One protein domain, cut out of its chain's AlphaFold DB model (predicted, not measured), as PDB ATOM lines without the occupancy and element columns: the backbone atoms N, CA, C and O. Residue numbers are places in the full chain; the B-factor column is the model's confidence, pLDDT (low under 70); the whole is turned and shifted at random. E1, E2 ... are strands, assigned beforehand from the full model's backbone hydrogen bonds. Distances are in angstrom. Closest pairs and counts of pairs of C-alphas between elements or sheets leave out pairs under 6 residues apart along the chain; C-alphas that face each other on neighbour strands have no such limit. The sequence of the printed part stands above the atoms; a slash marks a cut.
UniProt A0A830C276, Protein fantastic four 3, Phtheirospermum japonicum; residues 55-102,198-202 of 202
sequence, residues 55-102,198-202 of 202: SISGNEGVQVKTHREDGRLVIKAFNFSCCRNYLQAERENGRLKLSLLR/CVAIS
ATOM      1  N   SER A  55     112.956 138.674 166.117       51.91
ATOM      2  CA  SER A  55     112.773 140.053 165.645       51.91
ATOM      3  C   SER A  55     113.985 140.966 165.885       51.91
ATOM      4  O   SER A  55     114.104 141.994 165.233       51.91
ATOM      5  N   ILE A  56     114.886 140.610 166.812       58.53
ATOM      6  CA  ILE A  56     116.078 141.414 167.156       58.53
ATOM      7  C   ILE A  56     117.307 140.981 166.330       58.53
ATOM      8  O   ILE A  56     118.312 141.683 166.279       58.53
ATOM      9  N   SER A  57     117.243 139.824 165.666       56.75
ATOM     10  CA  SER A  57     118.354 139.279 164.882       56.75
ATOM     11  C   SER A  57     118.214 139.674 163.410       56.75
ATOM     12  O   SER A  57     117.844 138.847 162.581       56.75
ATOM     13  N   GLY A  58     118.503 140.936 163.085       61.66
ATOM     14  CA  GLY A  58     118.488 141.464 161.716       61.66
ATOM     15  C   GLY A  58     119.524 142.575 161.507       61.66
ATOM     16  O   GLY A  58     120.033 143.153 162.467       61.66
ATOM     17  N   ASN A  59     119.871 142.851 160.249       63.53
ATOM     18  CA  ASN A  59     120.658 144.025 159.830       63.53
ATOM     19  C   ASN A  59     119.769 145.249 159.524       63.53
ATOM     20  O   ASN A  59     120.272 146.336 159.246       63.53
ATOM     21  N   GLU A  60     118.451 145.068 159.578       68.00
ATOM     22  CA  GLU A  60     117.453 146.122 159.478       68.00
ATOM     23  C   GLU A  60     117.110 146.607 160.884       68.00
ATOM     24  O   GLU A  60     116.778 145.806 161.759       68.00
ATOM     25  N   GLY A  61     117.157 147.916 161.109       71.81
ATOM     26  CA  GLY A  61     116.573 148.480 162.319       71.81
ATOM     27  C   GLY A  61     115.648 149.631 162.021       71.81
ATOM     28  O   GLY A  61     115.523 150.112 160.892       71.81
ATOM     29  N   VAL A  62     114.959 150.038 163.077       78.94
ATOM     30  CA  VAL A  62     113.906 151.036 163.009       78.94
ATOM     31  C   VAL A  62     114.343 152.254 163.806       78.94
ATOM     32  O   VAL A  62     114.619 152.179 165.005       78.94
ATOM     33  N   GLN A  63     114.415 153.391 163.127       80.94
ATOM     34  CA  GLN A  63     114.562 154.689 163.764       80.94
ATOM     35  C   GLN A  63     113.173 155.255 164.033       80.94
ATOM     36  O   GLN A  63     112.267 155.141 163.207       80.94
ATOM     37  N   VAL A  64     112.996 155.883 165.191       88.06
ATOM     38  CA  VAL A  64     111.709 156.445 165.585       88.06
ATOM     39  C   VAL A  64     111.847 157.950 165.785       88.06
ATOM     40  O   VAL A  64     112.761 158.408 166.467       88.06
ATOM     41  N   LYS A  65     110.926 158.729 165.208       90.44
ATOM     42  CA  LYS A  65     110.772 160.164 165.485       90.44
ATOM     43  C   LYS A  65     109.451 160.415 166.203       90.44
ATOM     44  O   LYS A  65     108.399 159.919 165.796       90.44
ATOM     45  N   THR A  66     109.500 161.211 167.262       93.19
ATOM     46  CA  THR A  66     108.330 161.597 168.060       93.19
ATOM     47  C   THR A  66     107.994 163.060 167.842       93.19
ATOM     48  O   THR A  66     108.894 163.893 167.835       93.19
ATOM     49  N   HIS A  67     106.709 163.378 167.729       95.19
ATOM     50  CA  HIS A  67     106.210 164.758 167.726       95.19
ATOM     51  C   HIS A  67     104.815 164.817 168.354       95.19
ATOM     52  O   HIS A  67     104.207 163.776 168.630       95.19
ATOM     53  N   ARG A  68     104.317 166.028 168.613       95.75
ATOM     54  CA  ARG A  68     102.936 166.254 169.046       95.75
ATOM     55  C   ARG A  68     102.128 166.891 167.925       95.75
ATOM     56  O   ARG A  68     102.587 167.837 167.307       95.75
ATOM     57  N   GLU A  69     100.927 166.376 167.714       96.88
ATOM     58  CA  GLU A  69      99.962 166.863 166.726       96.88
ATOM     59  C   GLU A  69      98.583 166.858 167.397       96.88
ATOM     60  O   GLU A  69      98.201 165.857 168.008       96.88
ATOM     61  N   ASP A  70      97.875 167.991 167.387       94.31
ATOM     62  CA  ASP A  70      96.540 168.149 167.995       94.31
ATOM     63  C   ASP A  70      96.429 167.666 169.458       94.31
ATOM     64  O   ASP A  70      95.443 167.055 169.883       94.31
ATOM     65  N   GLY A  71      97.478 167.897 170.254       96.06
ATOM     66  CA  GLY A  71      97.543 167.457 171.654       96.06
ATOM     67  C   GLY A  71      97.772 165.951 171.844       96.06
ATOM     68  O   GLY A  71      97.687 165.459 172.972       96.06
ATOM     69  N   ARG A  72      98.082 165.205 170.777       95.38
ATOM     70  CA  ARG A  72      98.392 163.767 170.806       95.38
ATOM     71  C   ARG A  72      99.871 163.528 170.534       95.38
ATOM     72  O   ARG A  72     100.489 164.239 169.752       95.38
ATOM     73  N   LEU A  73     100.447 162.513 171.181       95.44
ATOM     74  CA  LEU A  73     101.799 162.045 170.875       95.44
ATOM     75  C   LEU A  73     101.748 161.139 169.642       95.44
ATOM     76  O   LEU A  73     101.048 160.126 169.652       95.44
ATOM     77  N   VAL A  74     102.521 161.484 168.620       96.12
ATOM     78  CA  VAL A  74     102.653 160.707 167.389       96.12
ATOM     79  C   VAL A  74     104.065 160.139 167.301       96.12
ATOM     80  O   VAL A  74     105.059 160.859 167.426       96.12
ATOM     81  N   ILE A  75     104.142 158.830 167.065       95.69
ATOM     82  CA  ILE A  75     105.381 158.058 166.956       95.69
ATOM     83  C   ILE A  75     105.500 157.569 165.509       95.69
ATOM     84  O   ILE A  75     104.711 156.732 165.073       95.69
ATOM     85  N   LYS A  76     106.457 158.115 164.752       93.00
ATOM     86  CA  LYS A  76     106.733 157.749 163.353       93.00
ATOM     87  C   LYS A  76     107.948 156.826 163.304       93.00
ATOM     88  O   LYS A  76     109.003 157.186 163.819       93.00
ATOM     89  N   ALA A  77     107.792 155.658 162.694       90.12
ATOM     90  CA  ALA A  77     108.850 154.669 162.515       90.12
ATOM     91  C   ALA A  77     109.387 154.713 161.077       90.12
ATOM     92  O   ALA A  77     108.608 154.805 160.131       90.12
ATOM     93  N   PHE A  78     110.706 154.625 160.931       84.69
ATOM     94  CA  PHE A  78     111.416 154.599 159.657       84.69
ATOM     95  C   PHE A  78     112.371 153.407 159.648       84.69
ATOM     96  O   PHE A  78     113.127 153.217 160.601       84.69
ATOM     97  N   ASN A  79     112.358 152.622 158.574       81.62
ATOM     98  CA  ASN A  79     113.336 151.556 158.384       81.62
ATOM     99  C   ASN A  79     114.648 152.175 157.902       81.62
ATOM    100  O   ASN A  79     114.633 153.009 156.996       81.62
ATOM    101  N   PHE A  80     115.772 151.753 158.473       73.62
ATOM    102  CA  PHE A  80     117.086 152.119 157.961       73.62
ATOM    103  C   PHE A  80     117.942 150.876 157.736       73.62
ATOM    104  O   PHE A  80     118.061 150.004 158.600       73.62
ATOM    105  N   SER A  81     118.563 150.817 156.561       64.94
ATOM    106  CA  SER A  81     119.373 149.681 156.106       64.94
ATOM    107  C   SER A  81     120.794 149.663 156.689       64.94
ATOM    108  O   SER A  81     121.600 148.826 156.306       64.94
ATOM    109  N   CYS A  82     121.125 150.579 157.605       61.94
ATOM    110  CA  CYS A  82     122.471 150.746 158.163       61.94
ATOM    111  C   CYS A  82     122.507 150.497 159.679       61.94
ATOM    112  O   CYS A  82     123.207 151.189 160.421       61.94
ATOM    113  N   CYS A  83     121.767 149.505 160.184       62.09
ATOM    114  CA  CYS A  83     122.109 148.944 161.492       62.09
ATOM    115  C   CYS A  83     123.377 148.108 161.344       62.09
ATOM    116  O   CYS A  83     123.330 146.879 161.373       62.09
ATOM    117  N   ARG A  84     124.539 148.758 161.191       65.44
ATOM    118  CA  ARG A  84     125.792 148.067 161.493       65.44
ATOM    119  C   ARG A  84     125.698 147.637 162.952       65.44
ATOM    120  O   ARG A  84     125.683 148.468 163.859       65.44
ATOM    121  N   ASN A  85     125.568 146.334 163.168       67.88
ATOM    122  CA  ASN A  85     125.508 145.754 164.496       67.88
ATOM    123  C   ASN A  85     126.904 145.852 165.114       67.88
ATOM    124  O   ASN A  85     127.729 144.953 164.991       67.88
ATOM    125  N   TYR A  86     127.181 146.975 165.777       77.19
ATOM    126  CA  TYR A  86     128.452 147.190 166.466       77.19
ATOM    127  C   TYR A  86     128.603 146.301 167.694       77.19
ATOM    128  O   TYR A  86     129.702 146.197 168.215       77.19
ATOM    129  N   LEU A  87     127.529 145.686 168.191       81.88
ATOM    130  CA  LEU A  87     127.560 144.825 169.365       81.88
ATOM    131  C   LEU A  87     127.086 143.420 169.003       81.88
ATOM    132  O   LEU A  87     125.984 143.245 168.493       81.88
ATOM    133  N   GLN A  88     127.893 142.418 169.333       82.25
ATOM    134  CA  GLN A  88     127.493 141.017 169.313       82.25
ATOM    135  C   GLN A  88     127.129 140.580 170.723       82.25
ATOM    136  O   GLN A  88     127.851 140.840 171.685       82.25
ATOM    137  N   ALA A  89     125.989 139.910 170.828       84.69
ATOM    138  CA  ALA A  89     125.487 139.351 172.067       84.69
ATOM    139  C   ALA A  89     125.724 137.838 172.106       84.69
ATOM    140  O   ALA A  89     125.248 137.102 171.245       84.69
ATOM    141  N   GLU A  90     126.402 137.366 173.149       83.56
ATOM    142  CA  GLU A  90     126.613 135.946 173.434       83.56
ATOM    143  C   GLU A  90     126.049 135.609 174.816       83.56
ATOM    144  O   GLU A  90     126.185 136.384 175.767       83.56
ATOM    145  N   ARG A  91     125.433 134.431 174.961       85.06
ATOM    146  CA  ARG A  91     124.956 133.945 176.259       85.06
ATOM    147  C   ARG A  91     125.699 132.685 176.662       85.06
ATOM    148  O   ARG A  91     125.475 131.620 176.098       85.06
ATOM    149  N   GLU A  92     126.518 132.797 177.697       85.88
ATOM    150  CA  GLU A  92     127.323 131.697 178.222       85.88
ATOM    151  C   GLU A  92     127.197 131.657 179.749       85.88
ATOM    152  O   GLU A  92     127.144 132.695 180.407       85.88
ATOM    153  N   ASN A  93     127.106 130.461 180.341       84.62
ATOM    154  CA  ASN A  93     127.095 130.275 181.802       84.62
ATOM    155  C   ASN A  93     126.026 131.107 182.547       84.62
ATOM    156  O   ASN A  93     126.224 131.546 183.679       84.62
ATOM    157  N   GLY A  94     124.881 131.350 181.898       84.38
ATOM    158  CA  GLY A  94     123.786 132.155 182.450       84.38
ATOM    159  C   GLY A  94     124.028 133.669 182.443       84.38
ATOM    160  O   GLY A  94     123.209 134.404 182.993       84.38
ATOM    161  N   ARG A  95     125.104 134.146 181.812       84.81
ATOM    162  CA  ARG A  95     125.467 135.564 181.697       84.81
ATOM    163  C   ARG A  95     125.382 136.021 180.240       84.81
ATOM    164  O   ARG A  95     125.643 135.238 179.332       84.81
ATOM    165  N   LEU A  96     124.994 137.279 180.033       88.06
ATOM    166  CA  LEU A  96     125.040 137.944 178.729       88.06
ATOM    167  C   LEU A  96     126.384 138.663 178.593       88.06
ATOM    168  O   LEU A  96     126.771 139.419 179.486       88.06
ATOM    169  N   LYS A  97     127.072 138.432 177.482       90.25
ATOM    170  CA  LYS A  97     128.315 139.098 177.101       90.25
ATOM    171  C   LYS A  97     128.047 139.909 175.836       90.25
ATOM    172  O   LYS A  97     127.499 139.375 174.879       90.25
ATOM    173  N   LEU A  98     128.413 141.188 175.862       89.69
ATOM    174  CA  LEU A  98     128.351 142.086 174.711       89.69
ATOM    175  C   LEU A  98     129.782 142.393 174.257       89.69
ATOM    176  O   LEU A  98     130.588 142.854 175.066       89.69
ATOM    177  N   SER A  99     130.106 142.121 172.996       86.62
ATOM    178  CA  SER A  99     131.402 142.429 172.374       86.62
ATOM    179  C   SER A  99     131.232 143.474 171.279       86.62
ATOM    180  O   SER A  99     130.292 143.401 170.497       86.62
ATOM    181  N   LEU A 100     132.150 144.442 171.208       88.62
ATOM    182  CA  LEU A 100     132.179 145.417 170.118       88.62
ATOM    183  C   LEU A 100     132.739 144.758 168.846       88.62
ATOM    184  O   LEU A 100     133.899 144.340 168.831       88.62
ATOM    185  N   LEU A 101     131.937 144.684 167.785       80.50
ATOM    186  CA  LEU A 101     132.356 144.268 166.451       80.50
ATOM    187  C   LEU A 101     133.103 145.410 165.776       80.50
ATOM    188  O   LEU A 101     132.575 146.503 165.573       80.50
ATOM    189  N   ARG A 102     134.349 145.131 165.400       75.75
ATOM    190  CA  ARG A 102     135.112 145.982 164.495       75.75
ATOM    191  C   ARG A 102     134.844 145.475 163.084       75.75
ATOM    192  O   ARG A 102     135.444 144.491 162.677       75.75
ATOM    193  N   CYS A 198     117.560 155.134 168.658       51.47
ATOM    194  CA  CYS A 198     117.236 153.859 168.031       51.47
ATOM    195  C   CYS A 198     116.498 152.993 169.052       51.47
ATOM    196  O   CYS A 198     116.963 152.833 170.183       51.47
ATOM    197  N   VAL A 199     115.355 152.433 168.662       49.94
ATOM    198  CA  VAL A 199     114.591 151.508 169.504       49.94
ATOM    199  C   VAL A 199     114.614 150.145 168.834       49.94
ATOM    200  O   VAL A 199     114.190 150.008 167.690       49.94
ATOM    201  N   ALA A 200     115.098 149.129 169.544       48.62
ATOM    202  CA  ALA A 200     114.914 147.747 169.121       48.62
ATOM    203  C   ALA A 200     113.448 147.354 169.367       48.62
ATOM    204  O   ALA A 200     112.962 147.465 170.494       48.62
ATOM    205  N   ILE A 201     112.733 146.931 168.323       44.44
ATOM    206  CA  ILE A 201     111.315 146.547 168.406       44.44
ATOM    207  C   ILE A 201     111.225 145.011 168.490       44.44
ATOM    208  O   ILE A 201     111.954 144.310 167.792       44.44
ATOM    209  N   SER A 202     110.391 144.508 169.412       49.00
ATOM    210  CA  SER A 202     110.188 143.077 169.734       49.00
ATOM    211  C   SER A 202     109.180 142.389 168.821       49.00
ATOM    212  O   SER A 202     108.171 143.043 168.483       49.00
TER     213      SER A 202
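Overview. This is residues 55 to 102 and 198 to 202 of the 202 residues of the protein "Protein fantastic four 3" of Phtheirospermum japonicum (UniProt A0A830C276). Two separate two-stranded hairpins, E1 with E2 and E3 with E4, form the arms of a wide, open V, with residues 81 to 86 joining them at its base and the turn of each hairpin at a far tip. The tips, residues 68 to 73 and 91 to 96, stick out free, while the first residues and the short last piece, residues 198 to 202, lie near each other in the opening between the arms. The printed part has 53 residues, with four named strands in the order E1, E2, E3, E4 and no named helix; its class is all strand, and each pair is an antiparallel sheet of two. The whole is only just extended, close to loose, with a radius of gyration of the C-alphas of 15.3 A and spans of 50 by 25 by 17 A.

Arrangement. From the first printed residue, Ser 55, the backbone reaches E1, residues 61 to 69, and then E2, residues 72 to 80. They are a hairpin of antiparallel neighbours with a tight link of 2 residues, and their directions stand at 156 degrees. C-alphas 64 and 77 face each other at 4.6 A. N 63 and O 78 are within hydrogen-bond range at 2.8 A, as are N 74 and O 67 at 2.8 A. A short link of 6 residues leads to E3, residues 87 to 92, which is apart from E2. E3 and E4, residues 95 to 100, are the second hairpin, antiparallel at 153 degrees, again with a tight link of 2 residues. C-alphas 89 and 98 face each other at 4.8 A. N 88 and O 99, at 2.8 A, and N 97 and O 90, at 2.8 A, are within hydrogen-bond range. E1 is apart from E3 and from E4, and E2 is apart from E4.

Along the chain. E1 runs from Gly 61, with its C-alpha at (116.573, 148.480, 162.319), to Glu 69, over 25.2 A. E2 runs from Arg 72 to Phe 80, over 25.5 A. E3, from Leu 87 to Glu 92, measures 15.8 A. E4, from Arg 95 to Leu 100, measures 16.6 A and ends with its C-alpha at (132.179, 145.417, 170.118).

Size, cuts and confidence. The two C-alphas farthest apart are those of Asp 70 and Asn 93, at 50.6 A, whereas the C-alphas of Ser 55 and Ser 202, the chain's last residue, are 5.7 A apart. Residues 103 to 197 are not printed, and C-alphas 102 and 198 are 19.9 A apart across this cut. No link between named strands is long. The mean pLDDT of the printed part is 78.2, and residues 55 to 60, 81 to 85 and 198 to 202 are under 70.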